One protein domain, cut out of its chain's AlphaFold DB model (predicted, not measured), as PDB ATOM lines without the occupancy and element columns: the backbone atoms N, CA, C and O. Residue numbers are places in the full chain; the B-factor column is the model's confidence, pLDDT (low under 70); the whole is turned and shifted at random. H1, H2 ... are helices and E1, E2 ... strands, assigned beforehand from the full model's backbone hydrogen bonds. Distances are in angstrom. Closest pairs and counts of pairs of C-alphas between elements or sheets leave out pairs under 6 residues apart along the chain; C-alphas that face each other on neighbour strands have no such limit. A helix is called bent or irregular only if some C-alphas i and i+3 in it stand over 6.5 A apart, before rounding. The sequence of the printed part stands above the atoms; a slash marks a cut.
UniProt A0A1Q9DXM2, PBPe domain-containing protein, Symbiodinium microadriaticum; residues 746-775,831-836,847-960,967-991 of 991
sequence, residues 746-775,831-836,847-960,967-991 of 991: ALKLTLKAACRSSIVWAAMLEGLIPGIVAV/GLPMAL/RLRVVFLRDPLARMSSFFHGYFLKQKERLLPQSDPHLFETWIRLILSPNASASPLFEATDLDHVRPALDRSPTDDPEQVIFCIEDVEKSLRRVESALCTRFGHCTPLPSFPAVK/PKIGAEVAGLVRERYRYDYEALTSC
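AT A GLANCE: This is residues 746 to 775, 831 to 836, 847 to 960 and 967 to 991 of the 991 residues of the protein "PBPe domain-containing protein" of Symbiodinium microadriaticum (UniProt A0A1Q9DXM2). A small three-stranded sheet with H1 and H6 over one face makes one lobe, and H3, H4, H5 and H7 make a second, looser helical lobe past the ends of E2 and E3. H8 lies between the lobes, and H2, beyond the end of H1, is farthest from the mean of the C-alphas, at 22.9 A. The printed part has 175 residues with eight named helices and three named strands, in the order E1 H1 H2 E2 H3 H4 H5 E3 H6 H7 H8; the sheet runs E1 E2 E3, all parallel, and the class is mostly helix. The whole is compact, with a radius of gyration of the C-alphas of 17.8 A and spans of 54 by 39 by 31 A.

IN THESE COORDINATES: The strands are E1, residues 747 to 750, from C-alpha 747 at (226.989, 147.072, 115.440); E2, residues 848 to 853, 15.6 A; and E3, residues 924 to 928, 12.7 A. The helices are H1, residues 756 to 765, 14.5 A; H2, 769 to 775; H3, 856 to 871, 21.3 A; H4, 883 to 892, 14.2 A; H5, 904 to 909; H6, 929 to 947, 23.7 A; H7, 971 to 980, 14.3 A; and H8, 982 to 989, ending at C-alpha 989 at (208.520, 160.845, 117.650). H3 is only just irregular, with C-alphas 866 and 869 7.0 A apart, and has a kink of 35 degrees near residue 865; H6 is irregular, with C-alphas 930 and 933 9.1 A apart, and has a kink of 42 degrees near residue 936.

HOW THE PARTS SIT: N 748 and O 848 of E1 and E2 are within hydrogen-bond range at 3.1 A, and N 853 and O 927 of E2 and E3 at 2.8 A. H6 is on the sheet, over E2 and E3 at a height of 8.3 A, along the strands; its closest C-alphas to E3 are Ser 935 and Phe 927, 4.8 A. H1 is on the same face, at a height of 10.1 A, its closest C-alphas to E1 being Ala 762 and Leu 747, 7.2 A; these are two layers, helices on one face of a sheet. H8 only grazes the sheet, with residues 984 to 989. H1 and H2 only just touch, only at the corner, with 3 pairs of C-alphas within 8 A, the closest Ala 763 and Ile 769, 5.3 A. E2, H3 H4 H5, E3 form a strand-helix-strand unit, two parallel neighbour strands with helices between. H4 and H7 touch, the closest C-alphas being Arg 889 and Val 973, 6.9 A, at a shallow tilt of 33 degrees, only just short of steep, the same way. H3, with residues 860 to 864 alone, only just touches H4, with 3 pairs within 8 A, the closest Phe 864 and Phe 884, 7.3 A. H5 is close to H3 but not clearly touching, the closest C-alphas being His 909 and Phe 863, 7.7 A. Every O i to N i+4 pair is within hydrogen-bond range in H1, H2, H4, H5, H7 and H8; in H3 it is 10 of 12 and in H6 13 of 15.

THE WHOLE: The C-alphas farthest apart, Ser 879 and Gly 948, are 56.2 A apart. Three cuts leave gaps between C-alphas of 15.7 A from 775 to 831, 12.0 A from 836 to 847 and 19.0 A from 960 to 967. Of the links printed whole, H3 to H4, H4 to H5 and H5 to E3 are long. Mean pLDDT of the printed part is 81.9; 34 residues are under 70, namely 746 to 756, 759, 763 to 775, 831 to 836 and 958 to 960.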
ATOM      1  N   ALA A 746     231.537 146.960 114.098       57.59
ATOM      2  CA  ALA A 746     230.631 146.018 114.758       57.59
ATOM      3  C   ALA A 746     229.435 146.749 115.394       57.59
ATOM      4  O   ALA A 746     229.589 147.468 116.388       57.59
ATOM      5  N   LEU A 747     228.225 146.533 114.866       61.84
ATOM      6  CA  LEU A 747     226.989 147.072 115.440       61.84
ATOM      7  C   LEU A 747     226.282 146.015 116.287       61.84
ATOM      8  O   LEU A 747     225.971 144.923 115.825       61.84
ATOM      9  N   LYS A 748     225.935 146.342 117.536       63.50
ATOM     10  CA  LYS A 748     225.070 145.452 118.326       63.50
ATOM     11  C   LYS A 748     223.616 145.747 117.991       63.50
ATOM     12  O   LYS A 748     223.054 146.727 118.484       63.50
ATOM     13  N   LEU A 749     223.011 144.877 117.191       61.44
ATOM     14  CA  LEU A 749     221.625 145.031 116.772       61.44
ATOM     15  C   LEU A 749     220.653 144.299 117.680       61.44
ATOM     16  O   LEU A 749     220.830 143.131 118.019       61.44
ATOM     17  N   THR A 750     219.567 144.979 118.024       60.97
ATOM     18  CA  THR A 750     218.395 144.346 118.626       60.97
ATOM     19  C   THR A 750     217.352 144.128 117.534       60.97
ATOM     20  O   THR A 750     216.601 145.039 117.191       60.97
ATOM     21  N   LEU A 751     217.314 142.920 116.966       57.53
ATOM     22  CA  LEU A 751     216.561 142.587 115.744       57.53
ATOM     23  C   LEU A 751     215.037 142.422 115.929       57.53
ATOM     24  O   LEU A 751     214.363 141.904 115.044       57.53
ATOM     25  N   LYS A 752     214.454 142.906 117.032       59.00
ATOM     26  CA  LYS A 752     213.023 142.714 117.347       59.00
ATOM     27  C   LYS A 752     212.051 143.383 116.355       59.00
ATOM     28  O   LYS A 752     210.861 143.087 116.375       59.00
ATOM     29  N   ALA A 753     212.534 144.282 115.496       53.69
ATOM     30  CA  ALA A 753     211.747 144.939 114.446       53.69
ATOM     31  C   ALA A 753     212.450 144.944 113.075       53.69
ATOM     32  O   ALA A 753     212.071 145.701 112.179       53.69
ATOM     33  N   ALA A 754     213.493 144.127 112.905       56.44
ATOM     34  CA  ALA A 754     214.327 144.172 111.714       56.44
ATOM     35  C   ALA A 754     213.569 143.643 110.490       56.44
ATOM     36  O   ALA A 754     213.119 142.498 110.449       56.44
ATOM     37  N   CYS A 755     213.455 144.475 109.456       65.50
ATOM     38  CA  CYS A 755     213.104 143.979 108.134       65.50
ATOM     39  C   CYS A 755     214.301 143.214 107.544       65.50
ATOM     40  O   CYS A 755     215.441 143.386 107.979       65.50
ATOM     41  N   ARG A 756     214.069 142.398 106.509       65.81
ATOM     42  CA  ARG A 756     215.151 141.706 105.786       65.81
ATOM     43  C   ARG A 756     216.266 142.671 105.360       65.81
ATOM     44  O   ARG A 756     217.432 142.313 105.442       65.81
ATOM     45  N   SER A 757     215.915 143.897 104.972       71.62
ATOM     46  CA  SER A 757     216.881 144.936 104.602       71.62
ATOM     47  C   SER A 757     217.743 145.398 105.777       71.62
ATOM     48  O   SER A 757     218.922 145.645 105.575       71.62
ATOM     49  N   SER A 758     217.206 145.440 107.002       70.75
ATOM     50  CA  SER A 758     217.973 145.778 108.209       70.75
ATOM     51  C   SER A 758     219.017 144.711 108.532       70.75
ATOM     52  O   SER A 758     220.142 145.052 108.872       70.75
ATOM     53  N   ILE A 759     218.667 143.428 108.377       68.38
ATOM     54  CA  ILE A 759     219.597 142.302 108.579       68.38
ATOM     55  C   ILE A 759     220.693 142.314 107.510       68.38
ATOM     56  O   ILE A 759     221.866 142.139 107.816       68.38
ATOM     57  N   VAL A 760     220.316 142.546 106.251       70.69
ATOM     58  CA  VAL A 760     221.271 142.626 105.138       70.69
ATOM     59  C   VAL A 760     222.212 143.814 105.321       70.69
ATOM     60  O   VAL A 760     223.415 143.659 105.170       70.69
ATOM     61  N   TRP A 761     221.693 144.979 105.703       79.06
ATOM     62  CA  TRP A 761     222.514 146.164 105.940       79.06
ATOM     63  C   TRP A 761     223.472 145.982 107.124       79.06
ATOM     64  O   TRP A 761     224.640 146.342 107.031       79.06
ATOM     65  N   ALA A 762     223.025 145.329 108.198       70.38
ATOM     66  CA  ALA A 762     223.892 144.924 109.305       70.38
ATOM     67  C   ALA A 762     225.063 144.058 108.842       70.38
ATOM     68  O   ALA A 762     226.219 144.335 109.144       70.38
ATOM     69  N   ALA A 763     224.742 143.036 108.050       65.88
ATOM     70  CA  ALA A 763     225.716 142.135 107.471       65.88
ATOM     71  C   ALA A 763     226.695 142.852 106.532       65.88
ATOM     72  O   ALA A 763     227.842 142.430 106.424       65.88
ATOM     73  N   MET A 764     226.274 143.929 105.857       69.69
ATOM     74  CA  MET A 764     227.177 144.772 105.057       69.69
ATOM     75  C   MET A 764     228.189 145.478 105.938       69.69
ATOM     76  O   MET A 764     229.378 145.444 105.636       69.69
ATOM     77  N   LEU A 765     227.726 146.079 107.032       69.38
ATOM     78  CA  LEU A 765     228.581 146.830 107.947       69.38
ATOM     79  C   LEU A 765     229.594 145.947 108.673       69.38
ATOM     80  O   LEU A 765     230.740 146.349 108.847       69.38
ATOM     81  N   GLU A 766     229.189 144.730 109.024       68.81
ATOM     82  CA  GLU A 766     230.066 143.752 109.671       68.81
ATOM     83  C   GLU A 766     230.977 143.010 108.672       68.81
ATOM     84  O   GLU A 766     231.758 142.151 109.074       68.81
ATOM     85  N   GLY A 767     230.891 143.312 107.368       62.41
ATOM     86  CA  GLY A 767     231.663 142.624 106.326       62.41
ATOM     87  C   GLY A 767     231.238 141.168 106.095       62.41
ATOM     88  O   GLY A 767     231.949 140.408 105.442       62.41
ATOM     89  N   LEU A 768     230.069 140.771 106.603       60.81
ATOM     90  CA  LEU A 768     229.535 139.411 106.556       60.81
ATOM     91  C   LEU A 768     228.766 139.099 105.267       60.81
ATOM     92  O   LEU A 768     228.389 137.950 105.066       60.81
ATOM     93  N   ILE A 769     228.507 140.067 104.379       56.31
ATOM     94  CA  ILE A 769     227.747 139.832 103.132       56.31
ATOM     95  C   ILE A 769     228.344 138.756 102.223       56.31
ATOM     96  O   ILE A 769     227.560 137.925 101.770       56.31
ATOM     97  N   PRO A 770     229.661 138.699 101.955       49.25
ATOM     98  CA  PRO A 770     230.223 137.615 101.150       49.25
ATOM     99  C   PRO A 770     229.914 136.241 101.766       49.25
ATOM    100  O   PRO A 770     229.466 135.335 101.063       49.25
ATOM    101  N   GLY A 771     230.018 136.137 103.097       49.41
ATOM    102  CA  GLY A 771     229.650 134.948 103.866       49.41
ATOM    103  C   GLY A 771     228.146 134.665 103.863       49.41
ATOM    104  O   GLY A 771     227.744 133.537 103.639       49.41
ATOM    105  N   ILE A 772     227.283 135.672 104.022       49.06
ATOM    106  CA  ILE A 772     225.818 135.521 104.055       49.06
ATOM    107  C   ILE A 772     225.234 135.251 102.664       49.06
ATOM    108  O   ILE A 772     224.218 134.570 102.553       49.06
ATOM    109  N   VAL A 773     225.850 135.746 101.591       48.06
ATOM    110  CA  VAL A 773     225.469 135.424 100.207       48.06
ATOM    111  C   VAL A 773     225.886 133.997  99.861       48.06
ATOM    112  O   VAL A 773     225.082 133.286  99.258       48.06
ATOM    113  N   ALA A 774     227.069 133.552 100.301       44.62
ATOM    114  CA  ALA A 774     227.465 132.145 100.232       44.62
ATOM    115  C   ALA A 774     226.498 131.271 101.048       44.62
ATOM    116  O   ALA A 774     225.851 130.394 100.485       44.62
ATOM    117  N   VAL A 775     226.260 131.619 102.319       44.47
ATOM    118  CA  VAL A 775     225.306 130.946 103.210       44.47
ATOM    119  C   VAL A 775     223.920 130.912 102.609       44.47
ATOM    120  O   VAL A 775     223.307 129.868 102.638       44.47
ATOM    121  N   GLY A 831     221.114 135.954 117.573       37.19
ATOM    122  CA  GLY A 831     222.312 136.770 117.439       37.19
ATOM    123  C   GLY A 831     223.335 135.954 116.655       37.19
ATOM    124  O   GLY A 831     223.641 134.833 117.048       37.19
ATOM    125  N   LEU A 832     223.816 136.489 115.530       34.94
ATOM    126  CA  LEU A 832     224.891 135.888 114.728       34.94
ATOM    127  C   LEU A 832     226.175 135.723 115.581       34.94
ATOM    128  O   LEU A 832     226.344 136.468 116.556       34.94
ATOM    129  N   PRO A 833     227.059 134.751 115.268       42.66
ATOM    130  CA  PRO A 833     228.121 134.343 116.179       42.66
ATOM    131  C   PRO A 833     229.110 135.465 116.502       42.66
ATOM    132  O   PRO A 833     229.449 136.318 115.686       42.66
ATOM    133  N   MET A 834     229.593 135.415 117.742       41.41
ATOM    134  CA  MET A 834     230.445 136.386 118.436       41.41
ATOM    135  C   MET A 834     231.887 136.509 117.881       41.41
ATOM    136  O   MET A 834     232.754 137.038 118.575       41.41
ATOM    137  N   ALA A 835     232.170 136.047 116.663       42.22
ATOM    138  CA  ALA A 835     233.499 135.580 116.251       42.22
ATOM    139  C   ALA A 835     234.471 136.625 115.657       42.22
ATOM    140  O   ALA A 835     235.414 136.243 114.980       42.22
ATOM    141  N   LEU A 836     234.320 137.933 115.906       40.69
ATOM    142  CA  LEU A 836     235.264 138.934 115.361       40.69
ATOM    143  C   LEU A 836     235.641 140.070 116.331       40.69
ATOM    144  O   LEU A 836     235.520 141.234 115.969       40.69
ATOM    145  N   ARG A 847     231.048 148.686 121.224       71.56
ATOM    146  CA  ARG A 847     230.076 148.609 120.116       71.56
ATOM    147  C   ARG A 847     229.003 149.678 120.241       71.56
ATOM    148  O   ARG A 847     228.477 149.912 121.326       71.56
ATOM    149  N   LEU A 848     228.602 150.255 119.111       82.94
ATOM    150  CA  LEU A 848     227.413 151.096 119.066       82.94
ATOM    151  C   LEU A 848     226.165 150.205 119.077       82.94
ATOM    152  O   LEU A 848     225.988 149.344 118.209       82.94
ATOM    153  N   ARG A 849     225.295 150.388 120.074       85.19
ATOM    154  CA  ARG A 849     224.015 149.681 120.145       85.19
ATOM    155  C   ARG A 849     222.994 150.421 119.294       85.19
ATOM    156  O   ARG A 849     222.609 151.535 119.635       85.19
ATOM    157  N   VAL A 850     222.548 149.791 118.212       88.00
ATOM    158  CA  VAL A 850     221.565 150.374 117.292       88.00
ATOM    159  C   VAL A 850     220.257 149.598 117.400       88.00
ATOM    160  O   VAL A 850     220.212 148.386 117.170       88.00
ATOM    161  N   VAL A 851     219.189 150.295 117.781       89.31
ATOM    162  CA  VAL A 851     217.845 149.722 117.911       89.31
ATOM    163  C   VAL A 851     217.037 150.106 116.687       89.31
ATOM    164  O   VAL A 851     216.684 151.269 116.511       89.31
ATOM    165  N   PHE A 852     216.727 149.123 115.844       89.69
ATOM    166  CA  PHE A 852     215.814 149.332 114.728       89.69
ATOM    167  C   PHE A 852     214.390 149.463 115.247       89.69
ATOM    168  O   PHE A 852     213.884 148.548 115.898       89.69
ATOM    169  N   LEU A 853     213.753 150.581 114.925       91.62
ATOM    170  CA  LEU A 853     212.351 150.832 115.195       91.62
ATOM    171  C   LEU A 853     211.582 150.964 113.891       91.62
ATOM    172  O   LEU A 853     212.060 151.507 112.895       91.62
ATOM    173  N   ARG A 854     210.372 150.430 113.936       90.44
ATOM    174  CA  ARG A 854     209.341 150.559 112.921       90.44
ATOM    175  C   ARG A 854     208.059 150.911 113.651       90.44
ATOM    176  O   ARG A 854     207.885 150.459 114.786       90.44
ATOM    177  N   ASP A 855     207.159 151.635 113.000       92.62
ATOM    178  CA  ASP A 855     205.812 151.845 113.515       92.62
ATOM    179  C   ASP A 855     205.205 150.494 113.964       92.62
ATOM    180  O   ASP A 855     205.190 149.528 113.180       92.62
ATOM    181  N   PRO A 856     204.758 150.372 115.233       93.62
ATOM    182  CA  PRO A 856     204.256 149.117 115.772       93.62
ATOM    183  C   PRO A 856     203.118 148.511 114.947       93.62
ATOM    184  O   PRO A 856     203.100 147.292 114.763       93.62
ATOM    185  N   LEU A 857     202.217 149.334 114.396       92.88
ATOM    186  CA  LEU A 857     201.109 148.868 113.559       92.88
ATOM    187  C   LEU A 857     201.608 148.370 112.208       92.88
ATOM    188  O   LEU A 857     201.184 147.304 111.755       92.88
ATOM    189  N   ALA A 858     202.545 149.079 111.581       90.12
ATOM    190  CA  ALA A 858     203.170 148.636 110.339       90.12
ATOM    191  C   ALA A 858     203.941 147.315 110.524       90.12
ATOM    192  O   ALA A 858     203.889 146.437 109.655       90.12
ATOM    193  N   ARG A 859     204.627 147.139 111.664       89.62
ATOM    194  CA  ARG A 859     205.298 145.881 112.040       89.62
ATOM    195  C   ARG A 859     204.292 144.745 112.215       89.62
ATOM    196  O   ARG A 859     204.436 143.715 111.559       89.62
ATOM    197  N   MET A 860     203.266 144.950 113.040       92.38
ATOM    198  CA  MET A 860     202.192 143.978 113.264       92.38
ATOM    199  C   MET A 860     201.489 143.591 111.963       92.38
ATOM    200  O   MET A 860     201.291 142.412 111.697       92.38
ATOM    201  N   SER A 861     201.168 144.571 111.119       91.62
ATOM    202  CA  SER A 861     200.527 144.348 109.822       91.62
ATOM    203  C   SER A 861     201.406 143.511 108.897       91.62
ATOM    204  O   SER A 861     200.924 142.565 108.269       91.62
ATOM    205  N   SER A 862     202.706 143.814 108.847       87.44
ATOM    206  CA  SER A 862     203.676 143.062 108.051       87.44
ATOM    207  C   SER A 862     203.813 141.617 108.527       87.44
ATOM    208  O   SER A 862     203.889 140.720 107.690       87.44
ATOM    209  N   PHE A 863     203.845 141.386 109.842       89.44
ATOM    210  CA  PHE A 863     203.906 140.043 110.421       89.44
ATOM    211  C   PHE A 863     202.613 139.265 110.157       89.44
ATOM    212  O   PHE A 863     202.651 138.146 109.646       89.44
ATOM    213  N   PHE A 864     201.465 139.903 110.395       92.94
ATOM    214  CA  PHE A 864     200.155 139.308 110.180       92.94
ATOM    215  C   PHE A 864     199.957 138.852 108.727       92.94
ATOM    216  O   PHE A 864     199.664 137.687 108.476       92.94
ATOM    217  N   HIS A 865     200.191 139.738 107.754       88.94
ATOM    218  CA  HIS A 865     199.982 139.418 106.336       88.94
ATOM    219  C   HIS A 865     201.113 138.582 105.723       88.94
ATOM    220  O   HIS A 865     200.892 137.846 104.763       88.94
ATOM    221  N   GLY A 866     202.344 138.742 106.212       83.69
ATOM    222  CA  GLY A 866     203.520 138.092 105.638       83.69
ATOM    223  C   GLY A 866     203.729 136.661 106.120       83.69
ATOM    224  O   GLY A 866     204.206 135.835 105.339       83.69
ATOM    225  N   TYR A 867     203.373 136.387 107.375       87.50
ATOM    226  CA  TYR A 867     203.696 135.146 108.074       87.50
ATOM    227  C   TYR A 867     202.447 134.486 108.663       87.50
ATOM    228  O   TYR A 867     202.073 133.394 108.236       87.50
ATOM    229  N   PHE A 868     201.753 135.178 109.572       89.75
ATOM    230  CA  PHE A 868     200.682 134.576 110.372       89.75
ATOM    231  C   PHE A 868     199.509 134.073 109.517       89.75
ATOM    232  O   PHE A 868     199.109 132.917 109.640       89.75
ATOM    233  N   LEU A 869     199.003 134.904 108.594       88.75
ATOM    234  CA  LEU A 869     197.905 134.521 107.701       88.75
ATOM    235  C   LEU A 869     198.251 133.317 106.829       88.75
ATOM    236  O   LEU A 869     197.376 132.501 106.593       88.75
ATOM    237  N   LYS A 870     199.503 133.179 106.374       87.69
ATOM    238  CA  LYS A 870     199.910 132.059 105.511       87.69
ATOM    239  C   LYS A 870     199.996 130.741 106.271       87.69
ATOM    240  O   LYS A 870     199.631 129.703 105.734       87.69
ATOM    241  N   GLN A 871     200.487 130.768 107.508       86.56
ATOM    242  CA  GLN A 871     200.617 129.551 108.312       86.56
ATOM    243  C   GLN A 871     199.292 129.103 108.922       86.56
ATOM    244  O   GLN A 871     199.007 127.909 108.990       86.56
ATOM    245  N   LYS A 872     198.481 130.055 109.386       86.50
ATOM    246  CA  LYS A 872     197.249 129.770 110.131       86.50
ATOM    247  C   LYS A 872     195.993 130.025 109.286       86.50
ATOM    248  O   LYS A 872     194.900 130.120 109.835       86.50
ATOM    249  N   GLU A 873     196.134 130.077 107.956       81.62
ATOM    250  CA  GLU A 873     195.051 130.375 107.002       81.62
ATOM    251  C   GLU A 873     193.824 129.475 107.201       81.62
ATOM    252  O   GLU A 873     192.688 129.920 107.074       81.62
ATOM    253  N   ARG A 874     194.053 128.209 107.574       81.38
ATOM    254  CA  ARG A 874     193.000 127.204 107.788       81.38
ATOM    255  C   ARG A 874     192.203 127.398 109.080       81.38
ATOM    256  O   ARG A 874     191.138 126.808 109.218       81.38
ATOM    257  N   LEU A 875     192.725 128.171 110.032       79.44
ATOM    258  CA  LEU A 875     192.143 128.331 111.368       79.44
ATOM    259  C   LEU A 875     191.328 129.620 111.513       79.44
ATOM    260  O   LEU A 875     190.664 129.802 112.532       79.44
ATOM    261  N   LEU A 876     191.373 130.517 110.523       82.69
ATOM    262  CA  LEU A 876     190.738 131.829 110.596       82.69
ATOM    263  C   LEU A 876     189.664 131.987 109.511       82.69
ATOM    264  O   LEU A 876     189.912 131.666 108.348       82.69
ATOM    265  N   PRO A 877     188.476 132.515 109.851       78.44
ATOM    266  CA  PRO A 877     187.444 132.796 108.864       78.44
ATOM    267  C   PRO A 877     187.902 133.931 107.935       78.44
ATOM    268  O   PRO A 877     188.014 135.084 108.345       78.44
ATOM    269  N   GLN A 878     188.153 133.604 106.662       77.06
ATOM    270  CA  GLN A 878     188.685 134.539 105.655       77.06
ATOM    271  C   GLN A 878     187.761 135.728 105.335       77.06
ATOM    272  O   GLN A 878     188.188 136.685 104.695       77.06
ATOM    273  N   SER A 879     186.496 135.682 105.756       81.38
ATOM    274  CA  SER A 879     185.478 136.674 105.404       81.38
ATOM    275  C   SER A 879     185.392 137.877 106.347       81.38
ATOM    276  O   SER A 879     184.568 138.753 106.094       81.38
ATOM    277  N   ASP A 880     186.169 137.933 107.434       85.00
ATOM    278  CA  ASP A 880     186.077 139.034 108.401       85.00
ATOM    279  C   ASP A 880     186.970 140.230 107.992       85.00
ATOM    280  O   ASP A 880     188.199 140.134 108.069       85.00
ATOM    281  N   PRO A 881     186.402 141.390 107.594       83.25
ATOM    282  CA  PRO A 881     187.185 142.588 107.287       83.25
ATOM    283  C   PRO A 881     187.909 143.169 108.514       83.25
ATOM    284  O   PRO A 881     188.831 143.972 108.355       83.25
ATOM    285  N   HIS A 882     187.529 142.757 109.728       91.56
ATOM    286  CA  HIS A 882     188.149 143.150 110.992       91.56
ATOM    287  C   HIS A 882     189.128 142.102 111.533       91.56
ATOM    288  O   HIS A 882     189.624 142.257 112.648       91.56
ATOM    289  N   LEU A 883     189.476 141.074 110.748       91.88
ATOM    290  CA  LEU A 883     190.335 139.975 111.199       91.88
ATOM    291  C   LEU A 883     191.672 140.459 111.782       91.88
ATOM    292  O   LEU A 883     192.117 139.958 112.812       91.88
ATOM    293  N   PHE A 884     192.291 141.471 111.167       94.00
ATOM    294  CA  PHE A 884     193.530 142.064 111.679       94.00
ATOM    295  C   PHE A 884     193.327 142.769 113.029       94.00
ATOM    296  O   PHE A 884     194.153 142.642 113.928       94.00
ATOM    297  N   GLU A 885     192.213 143.480 113.201       95.00
ATOM    298  CA  GLU A 885     191.885 144.174 114.449       95.00
ATOM    299  C   GLU A 885     191.580 143.177 115.579       95.00
ATOM    300  O   GLU A 885     192.075 143.328 116.698       95.00
ATOM    301  N   THR A 886     190.828 142.116 115.276       93.12
ATOM    302  CA  THR A 886     190.556 141.001 116.196       93.12
ATOM    303  C   THR A 886     191.848 140.299 116.608       93.12
ATOM    304  O   THR A 886     192.062 140.036 117.793       93.12
ATOM    305  N   TRP A 887     192.751 140.063 115.655       94.44
ATOM    306  CA  TRP A 887     194.067 139.489 115.923       94.44
ATOM    307  C   TRP A 887     194.913 140.377 116.847       94.44
ATOM    308  O   TRP A 887     195.488 139.867 117.809       94.44
ATOM    309  N   ILE A 888     194.921 141.701 116.638       95.06
ATOM    310  CA  ILE A 888     195.607 142.639 117.546       95.06
ATOM    311  C   ILE A 888     195.008 142.564 118.955       95.06
ATOM    312  O   ILE A 888     195.753 142.482 119.930       95.06
ATOM    313  N   ARG A 889     193.675 142.565 119.098       94.56
ATOM    314  CA  ARG A 889     193.040 142.457 120.426       94.56
ATOM    315  C   ARG A 889     193.454 141.172 121.146       94.56
ATOM    316  O   ARG A 889     193.764 141.212 122.334       94.56
ATOM    317  N   LEU A 890     193.494 140.051 120.428       93.19
ATOM    318  CA  LEU A 890     193.898 138.758 120.979       93.19
ATOM    319  C   LEU A 890     195.367 138.752 121.407       93.19
ATOM    320  O   LEU A 890     195.670 138.302 122.512       93.19
ATOM    321  N   ILE A 891     196.266 139.286 120.576       93.62
ATOM    322  CA  ILE A 891     197.706 139.245 120.852       93.62
ATOM    323  C   ILE A 891     198.140 140.243 121.931       93.62
ATOM    324  O   ILE A 891     199.124 140.019 122.634       93.62
ATOM    325  N   LEU A 892     197.390 141.336 122.095       93.12
ATOM    326  CA  LEU A 892     197.589 142.304 123.174       93.12
ATOM    327  C   LEU A 892     196.881 141.915 124.472       93.12
ATOM    328  O   LEU A 892     197.113 142.552 125.502       93.12
ATOM    329  N   SER A 893     196.036 140.883 124.445       92.81
ATOM    330  CA  SER A 893     195.362 140.417 125.648       92.81
ATOM    331  C   SER A 893     196.376 139.845 126.652       92.81
ATOM    332  O   SER A 893     197.354 139.204 126.257       92.81
ATOM    333  N   PRO A 894     196.150 140.006 127.968       89.50
ATOM    334  CA  PRO A 894     197.024 139.426 128.992       89.50
ATOM    335  C   PRO A 894     197.083 137.890 128.931       89.50
ATOM    336  O   PRO A 894     198.030 137.297 129.437       89.50
ATOM    337  N   ASN A 895     196.109 137.255 128.270       91.31
ATOM    338  CA  ASN A 895     196.011 135.806 128.111       91.31
ATOM    339  C   ASN A 895     196.593 135.301 126.779       91.31
ATOM    340  O   ASN A 895     196.409 134.131 126.450       91.31
ATOM    341  N   ALA A 896     197.286 136.143 126.002       88.94
ATOM    342  CA  ALA A 896     197.812 135.757 124.691       88.94
ATOM    343  C   ALA A 896     198.734 134.522 124.755       88.94
ATOM    344  O   ALA A 896     198.651 133.666 123.882       88.94
ATOM    345  N   SER A 897     199.536 134.369 125.816       85.50
ATOM    346  CA  SER A 897     200.406 133.197 126.027       85.50
ATOM    347  C   SER A 897     199.666 131.902 126.363       85.50
ATOM    348  O   SER A 897     200.247 130.829 126.242       85.50
ATOM    349  N   ALA A 898     198.405 131.988 126.794       84.81
ATOM    350  CA  ALA A 898     197.550 130.832 127.049       84.81
ATOM    351  C   ALA A 898     196.682 130.467 125.831       84.81
ATOM    352  O   ALA A 898     195.998 129.445 125.845       84.81
ATOM    353  N   SER A 899     196.680 131.303 124.788       86.56
ATOM    354  CA  SER A 899     195.916 131.046 123.572       86.56
ATOM    355  C   SER A 899     196.624 129.989 122.720       86.56
ATOM    356  O   SER A 899     197.773 130.205 122.342       86.56
ATOM    357  N   PRO A 900     195.945 128.900 122.310       85.31
ATOM    358  CA  PRO A 900     196.519 127.923 121.381       85.31
ATOM    359  C   PRO A 900     196.738 128.504 119.973       85.31
ATOM    360  O   PRO A 900     197.304 127.841 119.108       85.31
ATOM    361  N   LEU A 901     196.262 129.731 119.723       86.44
ATOM    362  CA  LEU A 901     196.437 130.433 118.457       86.44
ATOM    363  C   LEU A 901     197.869 130.966 118.265       86.44
ATOM    364  O   LEU A 901     198.253 131.220 117.124       86.44
ATOM    365  N   PHE A 902     198.623 131.171 119.352       88.62
ATOM    366  CA  PHE A 902     199.947 131.792 119.323       88.62
ATOM    367  C   PHE A 902     201.009 130.856 119.880       88.62
ATOM    368  O   PHE A 902     200.879 130.323 120.981       88.62
ATOM    369  N   GLU A 903     202.100 130.716 119.140       87.50
ATOM    370  CA  GLU A 903     203.318 130.104 119.652       87.50
ATOM    371  C   GLU A 903     204.137 131.157 120.420       87.50
ATOM    372  O   GLU A 903     203.990 132.366 120.217       87.50
ATOM    373  N   ALA A 904     205.022 130.728 121.325       79.00
ATOM    374  CA  ALA A 904     205.857 131.658 122.097       79.00
ATOM    375  C   ALA A 904     206.706 132.572 121.184       79.00
ATOM    376  O   ALA A 904     206.922 133.744 121.492       79.00
ATOM    377  N   THR A 905     207.117 132.046 120.031       78.31
ATOM    378  CA  THR A 905     207.844 132.751 118.970       78.31
ATOM    379  C   THR A 905     207.007 133.850 118.307       78.31
ATOM    380  O   THR A 905     207.532 134.931 118.036       78.31
ATOM    381  N   ASP A 906     205.700 133.641 118.115       82.25
ATOM    382  CA  ASP A 906     204.793 134.657 117.561       82.25
ATOM    383  C   ASP A 906     204.704 135.880 118.482       82.25
ATOM    384  O   ASP A 906     204.725 137.028 118.026       82.25
ATOM    385  N   LEU A 907     204.649 135.640 119.797       86.00
ATOM    386  CA  LEU A 907     204.574 136.692 120.813       86.00
ATOM    387  C   LEU A 907     205.874 137.497 120.921       86.00
ATOM    388  O   LEU A 907     205.834 138.695 121.218       86.00
ATOM    389  N   ASP A 908     207.018 136.879 120.634       81.94
ATOM    390  CA  ASP A 908     208.304 137.575 120.593       81.94
ATOM    391  C   ASP A 908     208.405 138.544 119.402       81.94
ATOM    392  O   ASP A 908     208.973 139.633 119.545       81.94
ATOM    393  N   HIS A 909     207.789 138.219 118.258       80.44
ATOM    394  CA  HIS A 909     207.735 139.103 117.084       80.44
ATOM    395  C   HIS A 909     206.878 140.361 117.293       80.44
ATOM    396  O   HIS A 909     207.107 141.386 116.642       80.44
ATOM    397  N   VAL A 910     205.916 140.307 118.217       87.00
ATOM    398  CA  VAL A 910     205.031 141.427 118.578       87.00
ATOM    399  C   VAL A 910     205.293 141.956 119.985       87.00
ATOM    400  O   VAL A 910     204.408 142.486 120.659       87.00
ATOM    401  N   ARG A 911     206.512 141.796 120.486       89.31
ATOM    402  CA  ARG A 911     206.910 142.438 121.734       89.31
ATOM    403  C   ARG A 911     207.388 143.871 121.450       89.31
ATOM    404  O   ARG A 911     208.031 144.096 120.417       89.31
ATOM    405  N   PRO A 912     207.138 144.845 122.350       92.31
ATOM    406  CA  PRO A 912     207.769 146.161 122.262       92.31
ATOM    407  C   PRO A 912     209.282 146.047 122.070       92.31
ATOM    408  O   PRO A 912     209.934 145.175 122.664       92.31
ATOM    409  N   ALA A 913     209.828 146.885 121.188       88.56
ATOM    410  CA  ALA A 913     211.263 146.915 120.943       88.56
ATOM    411  C   ALA A 913     212.000 147.544 122.136       88.56
ATOM    412  O   ALA A 913     213.085 147.076 122.492       88.56
ATOM    413  N   LEU A 914     211.366 148.529 122.777       90.75
ATOM    414  CA  LEU A 914     211.819 149.215 123.979       90.75
ATOM    415  C   LEU A 914     210.916 148.879 125.176       90.75
ATOM    416  O   LEU A 914     209.689 148.916 125.102       90.75
ATOM    417  N   ASP A 915     211.545 148.550 126.301       90.12
ATOM    418  CA  ASP A 915     210.906 148.309 127.601       90.12
ATOM    419  C   ASP A 915     211.010 149.510 128.557       90.12
ATOM    420  O   ASP A 915     210.371 149.516 129.610       90.12
ATOM    421  N   ARG A 916     211.779 150.532 128.173       91.00
ATOM    422  CA  ARG A 916     212.014 151.788 128.897       91.00
ATOM    423  C   ARG A 916     212.113 152.960 127.924       91.00
ATOM    424  O   ARG A 916     212.238 152.738 126.719       91.00
ATOM    425  N   SER A 917     212.080 154.188 128.441       90.81
ATOM    426  CA  SER A 917     212.171 155.384 127.600       90.81
ATOM    427  C   SER A 917     213.507 155.412 126.842       90.81
ATOM    428  O   SER A 917     214.544 155.081 127.429       90.81
ATOM    429  N   PRO A 918     213.530 155.831 125.561       83.75
ATOM    430  CA  PRO A 918     214.772 155.995 124.801       83.75
ATOM    431  C   PRO A 918     215.745 156.999 125.443       83.75
ATOM    432  O   PRO A 918     216.942 156.927 125.186       83.75
ATOM    433  N   THR A 919     215.264 157.911 126.296       85.06
ATOM    434  CA  THR A 919     216.108 158.873 127.028       85.06
ATOM    435  C   THR A 919     216.914 158.245 128.162       85.06
ATOM    436  O   THR A 919     217.906 158.827 128.593       85.06
ATOM    437  N   ASP A 920     216.502 157.073 128.651       86.75
ATOM    438  CA  ASP A 920     217.077 156.455 129.853       86.75
ATOM    439  C   ASP A 920     218.374 155.684 129.560       86.75
ATOM    440  O   ASP A 920     219.074 155.264 130.482       86.75
ATOM    441  N   ASP A 921     218.701 155.468 128.282       84.19
ATOM    442  CA  ASP A 921     219.907 154.765 127.849       84.19
ATOM    443  C   ASP A 921     220.626 155.555 126.744       84.19
ATOM    444  O   ASP A 921     220.433 155.282 125.554       84.19
ATOM    445  N   PRO A 922     221.472 156.538 127.115       81.94
ATOM    446  CA  PRO A 922     222.174 157.372 126.148       81.94
ATOM    447  C   PRO A 922     223.146 156.569 125.274       81.94
ATOM    448  O   PRO A 922     223.601 157.082 124.255       81.94
ATOM    449  N   GLU A 923     223.471 155.318 125.617       82.25
ATOM    450  CA  GLU A 923     224.349 154.474 124.806       82.25
ATOM    451  C   GLU A 923     223.643 153.883 123.574       82.25
ATOM    452  O   GLU A 923     224.316 153.451 122.633       82.25
ATOM    453  N   GLN A 924     222.310 153.919 123.518       88.06
ATOM    454  CA  GLN A 924     221.533 153.416 122.385       88.06
ATOM    455  C   GLN A 924     221.303 154.485 121.315       88.06
ATOM    456  O   GLN A 924     220.980 155.632 121.609       88.06
ATOM    457  N   VAL A 925     221.422 154.091 120.047       92.25
ATOM    458  CA  VAL A 925     221.014 154.906 118.898       92.25
ATOM    459  C   VAL A 925     219.785 154.277 118.268       92.25
ATOM    460  O   VAL A 925     219.789 153.105 117.891       92.25
ATOM    461  N   ILE A 926     218.721 155.061 118.160       93.38
ATOM    462  CA  ILE A 926     217.480 154.632 117.526       93.38
ATOM    463  C   ILE A 926     217.602 154.794 116.010       93.38
ATOM    464  O   ILE A 926     217.914 155.881 115.525       93.38
ATOM    465  N   PHE A 927     217.319 153.723 115.270       93.19
ATOM    466  CA  PHE A 927     217.260 153.717 113.812       93.19
ATOM    467  C   PHE A 927     215.818 153.501 113.352       93.19
ATOM    468  O   PHE A 927     215.300 152.388 113.415       93.19
ATOM    469  N   CYS A 928     215.167 154.559 112.882       92.88
ATOM    470  CA  CYS A 928     213.794 154.529 112.393       92.88
ATOM    471  C   CYS A 928     213.730 154.131 110.915       92.88
ATOM    472  O   CYS A 928     214.293 154.801 110.050       92.88
ATOM    473  N   ILE A 929     213.008 153.052 110.614       89.75
ATOM    474  CA  ILE A 929     212.839 152.543 109.241       89.75
ATOM    475  C   ILE A 929     211.979 153.496 108.393       89.75
ATOM    476  O   ILE A 929     212.090 153.522 107.168       89.75
ATOM    477  N   GLU A 930     211.130 154.301 109.024       88.44
ATOM    478  CA  GLU A 930     210.287 155.297 108.363       88.44
ATOM    479  C   GLU A 930     211.094 156.487 107.815       88.44
ATOM    480  O   GLU A 930     210.692 157.062 106.800       88.44
ATOM    481  N   ASP A 931     212.237 156.797 108.438       91.44
ATOM    482  CA  ASP A 931     213.173 157.868 108.068       91.44
ATOM    483  C   ASP A 931     214.620 157.349 108.111       91.44
ATOM    484  O   ASP A 931     215.419 157.627 109.015       91.44
ATOM    485  N   VAL A 932     214.924 156.510 107.123       90.19
ATOM    486  CA  VAL A 932     216.208 155.818 106.983       90.19
ATOM    487  C   VAL A 932     217.369 156.801 106.874       90.19
ATOM    488  O   VAL A 932     218.406 156.580 107.489       90.19
ATOM    489  N   GLU A 933     217.208 157.885 106.116       90.12
ATOM    490  CA  GLU A 933     218.286 158.838 105.852       90.12
ATOM    491  C   GLU A 933     218.690 159.584 107.126       90.12
ATOM    492  O   GLU A 933     219.872 159.639 107.478       90.12
ATOM    493  N   LYS A 934     217.713 160.099 107.880       92.44
ATOM    494  CA  LYS A 934     217.987 160.787 109.145       92.44
ATOM    495  C   LYS A 934     218.509 159.831 110.218       92.44
ATOM    496  O   LYS A 934     219.353 160.208 111.030       92.44
ATOM    497  N   SER A 935     218.042 158.585 110.212       92.62
ATOM    498  CA  SER A 935     218.535 157.529 111.104       92.62
ATOM    499  C   SER A 935     219.978 157.131 110.799       92.62
ATOM    500  O   SER A 935     220.776 156.968 111.721       92.62
ATOM    501  N   LEU A 936     220.335 157.041 109.516       92.00
ATOM    502  CA  LEU A 936     221.694 156.760 109.063       92.00
ATOM    503  C   LEU A 936     222.664 157.841 109.548       92.00
ATOM    504  O   LEU A 936     223.651 157.522 110.208       92.00
ATOM    505  N   ARG A 937     222.304 159.118 109.357       93.50
ATOM    506  CA  ARG A 937     223.091 160.261 109.849       93.50
ATOM    507  C   ARG A 937     223.250 160.262 111.370       93.50
ATOM    508  O   ARG A 937     224.291 160.665 111.881       93.50
ATOM    509  N   ARG A 938     222.242 159.800 112.123       93.25
ATOM    510  CA  ARG A 938     222.341 159.645 113.588       93.25
ATOM    511  C   ARG A 938     223.332 158.556 113.988       93.25
ATOM    512  O   ARG A 938     224.090 158.759 114.935       93.25
ATOM    513  N   VAL A 939     223.356 157.431 113.272       91.81
ATOM    514  CA  VAL A 939     224.351 156.371 113.498       91.81
ATOM    515  C   VAL A 939     225.752 156.867 113.140       91.81
ATOM    516  O   VAL A 939     226.648 156.737 113.964       91.81
ATOM    517  N   GLU A 940     225.930 157.504 111.982       91.75
ATOM    518  CA  GLU A 940     227.204 158.113 111.561       91.75
ATOM    519  C   GLU A 940     227.703 159.149 112.571       91.75
ATOM    520  O   GLU A 940     228.855 159.102 112.998       91.75
ATOM    521  N   SER A 941     226.824 160.046 113.027       93.94
ATOM    522  CA  SER A 941     227.163 161.033 114.050       93.94
ATOM    523  C   SER A 941     227.577 160.359 115.355       93.94
ATOM    524  O   SER A 941     228.570 160.763 115.951       93.94
ATOM    525  N   ALA A 942     226.861 159.325 115.803       90.38
ATOM    526  CA  ALA A 942     227.213 158.613 117.026       90.38
ATOM    527  C   ALA A 942     228.538 157.847 116.892       90.38
ATOM    528  O   ALA A 942     229.321 157.825 117.841       90.38
ATOM    529  N   LEU A 943     228.816 157.260 115.725       86.31
ATOM    530  CA  LEU A 943     230.089 156.608 115.416       86.31
ATOM    531  C   LEU A 943     231.248 157.608 115.401       86.31
ATOM    532  O   LEU A 943     232.281 157.358 116.023       86.31
ATOM    533  N   CYS A 944     231.051 158.765 114.777       88.19
ATOM    534  CA  CYS A 944     232.044 159.829 114.721       88.19
ATOM    535  C   CYS A 944     232.324 160.403 116.117       88.19
ATOM    536  O   CYS A 944     233.475 160.465 116.541       88.19
ATOM    537  N   THR A 945     231.282 160.745 116.883       88.81
ATOM    538  CA  THR A 945     231.439 161.345 118.218       88.81
ATOM    539  C   THR A 945     232.005 160.370 119.251       88.81
ATOM    540  O   THR A 945     232.787 160.787 120.101       88.81
ATOM    541  N   ARG A 946     231.618 159.085 119.220       86.94
ATOM    542  CA  ARG A 946     232.010 158.112 120.261       86.94
ATOM    543  C   ARG A 946     233.257 157.310 119.914       86.94
ATOM    544  O   ARG A 946     233.988 156.924 120.820       86.94
ATOM    545  N   PHE A 947     233.480 157.044 118.630       81.88
ATOM    546  CA  PHE A 947     234.527 156.136 118.161       81.88
ATOM    547  C   PHE A 947     235.482 156.782 117.146       81.88
ATOM    548  O   PHE A 947     236.383 156.110 116.660       81.88
ATOM    549  N   GLY A 948     235.304 158.065 116.799       82.06
ATOM    550  CA  GLY A 948     236.138 158.751 115.804       82.06
ATOM    551  C   GLY A 948     235.940 158.258 114.364       82.06
ATOM    552  O   GLY A 948     236.699 158.641 113.475       82.06
ATOM    553  N   HIS A 949     234.934 157.415 114.111       81.69
ATOM    554  CA  HIS A 949     234.634 156.877 112.785       81.69
ATOM    555  C   HIS A 949     233.657 157.798 112.047       81.69
ATOM    556  O   HIS A 949     232.443 157.683 112.200       81.69
ATOM    557  N   CYS A 950     234.200 158.740 111.277       85.56
ATOM    558  CA  CYS A 950     233.432 159.794 110.602       85.56
ATOM    559  C   CYS A 950     233.232 159.549 109.096       85.56
ATOM    560  O   CYS A 950     232.835 160.457 108.370       85.56
ATOM    561  N   THR A 951     233.531 158.344 108.609       81.75
ATOM    562  CA  THR A 951     233.253 157.947 107.225       81.75
ATOM    563  C   THR A 951     231.766 157.638 107.037       81.75
ATOM    564  O   THR A 951     231.171 157.017 107.921       81.75
ATOM    565  N   PRO A 952     231.161 158.048 105.905       85.94
ATOM    566  CA  PRO A 952     229.763 157.747 105.617       85.94
ATOM    567  C   PRO A 952     229.547 156.233 105.525       85.94
ATOM    568  O   PRO A 952     230.376 155.507 104.969       85.94
ATOM    569  N   LEU A 953     228.434 155.758 106.081       87.56
ATOM    570  CA  LEU A 953     228.052 154.352 106.027       87.56
ATOM    571  C   LEU A 953     227.467 154.014 104.643       87.56
ATOM    572  O   LEU A 953     226.869 154.873 103.992       87.56
ATOM    573  N   PRO A 954     227.582 152.755 104.177       83.19
ATOM    574  CA  PRO A 954     226.909 152.313 102.962       83.19
ATOM    575  C   PRO A 954     225.404 152.574 103.039       83.19
ATOM    576  O   PRO A 954     224.778 152.414 104.093       83.19
ATOM    577  N   SER A 955     224.818 152.939 101.897       83.62
ATOM    578  CA  SER A 955     223.384 153.202 101.802       83.62
ATOM    579  C   SER A 955     222.558 152.009 102.298       83.62
ATOM    580  O   SER A 955     222.850 150.842 102.019       83.62
ATOM    581  N   PHE A 956     221.510 152.298 103.068       85.31
ATOM    582  CA  PHE A 956     220.559 151.273 103.481       85.31
ATOM    583  C   PHE A 956     219.799 150.769 102.242       85.31
ATOM    584  O   PHE A 956     219.327 151.601 101.463       85.31
ATOM    585  N   PRO A 957     219.637 149.445 102.038       80.62
ATOM    586  CA  PRO A 957     219.027 148.904 100.829       80.62
ATOM    587  C   PRO A 957     217.645 149.516 100.593       80.62
ATOM    588  O   PRO A 957     216.725 149.323 101.396       80.62
ATOM    589  N   ALA A 958     217.502 150.258  99.493       60.59
ATOM    590  CA  ALA A 958     216.267 150.947  99.157       60.59
ATOM    591  C   ALA A 958     215.140 149.925  98.960       60.59
ATOM    592  O   ALA A 958     215.065 149.219  97.953       60.59
ATOM    593  N   VAL A 959     214.230 149.837  99.928       58.75
ATOM    594  CA  VAL A 959     212.978 149.113  99.727       58.75
ATOM    595  C   VAL A 959     212.101 150.036  98.900       58.75
ATOM    596  O   VAL A 959     211.710 151.096  99.387       58.75
ATOM    597  N   LYS A 960     211.782 149.655  97.653       61.97
ATOM    598  CA  LYS A 960     210.714 150.316  96.890       61.97
ATOM    599  C   LYS A 960     209.504 150.398  97.819       61.97
ATOM    600  O   LYS A 960     208.942 149.356  98.159       61.97
ATOM    601  N   PRO A 967     196.385 149.470 107.309       77.06
ATOM    602  CA  PRO A 967     195.112 148.910 107.725       77.06
ATOM    603  C   PRO A 967     194.433 149.898 108.676       77.06
ATOM    604  O   PRO A 967     195.004 150.303 109.688       77.06
ATOM    605  N   LYS A 968     193.206 150.305 108.338       86.19
ATOM    606  CA  LYS A 968     192.394 151.150 109.213       86.19
ATOM    607  C   LYS A 968     191.974 150.312 110.416       86.19
ATOM    608  O   LYS A 968     191.221 149.360 110.246       86.19
ATOM    609  N   ILE A 969     192.452 150.673 111.599       94.00
ATOM    610  CA  ILE A 969     192.019 150.078 112.865       94.00
ATOM    611  C   ILE A 969     191.134 151.060 113.633       94.00
ATOM    612  O   ILE A 969     191.285 152.279 113.497       94.00
ATOM    613  N   GLY A 970     190.211 150.539 114.443       95.12
ATOM    614  CA  GLY A 970     189.417 151.356 115.358       95.12
ATOM    615  C   GLY A 970     190.281 152.154 116.348       95.12
ATOM    616  O   GLY A 970     191.351 151.710 116.767       95.12
ATOM    617  N   ALA A 971     189.795 153.331 116.759       95.12
ATOM    618  CA  ALA A 971     190.502 154.221 117.690       95.12
ATOM    619  C   ALA A 971     190.807 153.556 119.047       95.12
ATOM    620  O   ALA A 971     191.840 153.832 119.651       95.12
ATOM    621  N   GLU A 972     189.933 152.652 119.494       95.75
ATOM    622  CA  GLU A 972     190.117 151.849 120.706       95.75
ATOM    623  C   GLU A 972     191.369 150.962 120.611       95.75
ATOM    624  O   GLU A 972     192.253 151.027 121.463       95.75
ATOM    625  N   VAL A 973     191.491 150.179 119.534       94.94
ATOM    626  CA  VAL A 973     192.633 149.275 119.325       94.94
ATOM    627  C   VAL A 973     193.918 150.058 119.080       94.94
ATOM    628  O   VAL A 973     194.974 149.674 119.580       94.94
ATOM    629  N   ALA A 974     193.833 151.200 118.395       94.94
ATOM    630  CA  ALA A 974     194.960 152.117 118.270       94.94
ATOM    631  C   ALA A 974     195.430 152.639 119.642       94.94
ATOM    632  O   ALA A 974     196.633 152.784 119.860       94.94
ATOM    633  N   GLY A 975     194.501 152.878 120.575       95.94
ATOM    634  CA  GLY A 975     194.800 153.227 121.965       95.94
ATOM    635  C   GLY A 975     195.555 152.119 122.700       95.94
ATOM    636  O   GLY A 975     196.607 152.389 123.273       95.94
ATOM    637  N   LEU A 976     195.084 150.870 122.600       95.62
ATOM    638  CA  LEU A 976     195.741 149.703 123.209       95.62
ATOM    639  C   LEU A 976     197.158 149.477 122.664       95.62
ATOM    640  O   LEU A 976     198.089 149.203 123.424       95.62
ATOM    641  N   VAL A 977     197.345 149.624 121.347       95.75
ATOM    642  CA  VAL A 977     198.674 149.539 120.724       95.75
ATOM    643  C   VAL A 977     199.555 150.688 121.217       95.75
ATOM    644  O   VAL A 977     200.692 150.456 121.615       95.75
ATOM    645  N   ARG A 978     199.042 151.922 121.267       95.69
ATOM    646  CA  ARG A 978     199.812 153.073 121.760       95.69
ATOM    647  C   ARG A 978     200.243 152.910 123.214       95.69
ATOM    648  O   ARG A 978     201.375 153.246 123.537       95.69
ATOM    649  N   GLU A 979     199.380 152.370 124.066       95.88
ATOM    650  CA  GLU A 979     199.698 152.112 125.470       95.88
ATOM    651  C   GLU A 979     200.762 151.016 125.615       95.88
ATOM    652  O   GLU A 979     201.788 151.225 126.268       95.88
ATOM    653  N   ARG A 980     200.575 149.867 124.947       94.88
ATOM    654  CA  ARG A 980     201.528 148.746 125.006       94.88
ATOM    655  C   ARG A 980     202.906 149.112 124.451       94.88
ATOM    656  O   ARG A 980     203.906 148.585 124.931       94.88
ATOM    657  N   TYR A 981     202.951 149.992 123.453       95.62
ATOM    658  CA  TYR A 981     204.158 150.391 122.728       95.62
ATOM    659  C   TYR A 981     204.557 151.847 122.989       95.62
ATOM    660  O   TYR A 981     205.185 152.463 122.127       95.62
ATOM    661  N   ARG A 982     204.212 152.422 124.154       96.25
ATOM    662  CA  ARG A 982     204.437 153.859 124.403       96.25
ATOM    663  C   ARG A 982     205.882 154.293 124.151       96.25
ATOM    664  O   ARG A 982     206.096 155.323 123.531       96.25
ATOM    665  N   TYR A 983     206.857 153.473 124.549       95.38
ATOM    666  CA  TYR A 983     208.278 153.791 124.405       95.38
ATOM    667  C   TYR A 983     208.759 153.691 122.958       95.38
ATOM    668  O   TYR A 983     209.567 154.511 122.526       95.38
ATOM    669  N   ASP A 984     208.225 152.738 122.185       93.88
ATOM    670  CA  ASP A 984     208.477 152.665 120.743       93.88
ATOM    671  C   ASP A 984     207.920 153.935 120.065       93.88
ATOM    672  O   ASP A 984     208.604 154.533 119.240       93.88
ATOM    673  N   TYR A 985     206.724 154.406 120.453       95.12
ATOM    674  CA  TYR A 985     206.137 155.645 119.923       95.12
ATOM    675  C   TYR A 985     206.894 156.910 120.340       95.12
ATOM    676  O   TYR A 985     207.147 157.761 119.491       95.12
ATOM    677  N   GLU A 986     207.296 157.034 121.605       94.38
ATOM    678  CA  GLU A 986     208.141 158.139 122.084       94.38
ATOM    679  C   GLU A 986     209.455 158.204 121.283       94.38
ATOM    680  O   GLU A 986     209.848 159.264 120.789       94.38
ATOM    681  N   ALA A 987     210.090 157.054 121.047       91.25
ATOM    682  CA  ALA A 987     211.301 156.962 120.241       91.25
ATOM    683  C   ALA A 987     211.070 157.287 118.758       91.25
ATOM    684  O   ALA A 987     211.891 157.996 118.177       91.25
ATOM    685  N   LEU A 988     209.950 156.854 118.165       92.00
ATOM    686  CA  LEU A 988     209.560 157.224 116.797       92.00
ATOM    687  C   LEU A 988     209.307 158.733 116.667       92.00
ATOM    688  O   LEU A 988     209.695 159.325 115.664       92.00
ATOM    689  N   THR A 989     208.720 159.383 117.679       91.94
ATOM    690  CA  THR A 989     208.520 160.845 117.650       91.94
ATOM    691  C   THR A 989     209.829 161.634 117.725       91.94
ATOM    692  O   THR A 989     209.877 162.774 117.270       91.94
ATOM    693  N   SER A 990     210.902 161.028 118.245       85.81
ATOM    694  CA  SER A 990     212.228 161.656 118.308       85.81
ATOM    695  C   SER A 990     213.044 161.568 117.004       85.81
ATOM    696  O   SER A 990     214.128 162.149 116.940       85.81
ATOM    697  N   CYS A 991     212.572 160.832 115.988       83.56
ATOM    698  CA  CYS A 991     213.399 160.398 114.854       83.56
ATOM    699  C   CYS A 991     213.754 161.455 113.785       83.56
ATOM    700  O   CYS A 991     212.939 162.339 113.468       83.56
TER     701      CYS A 991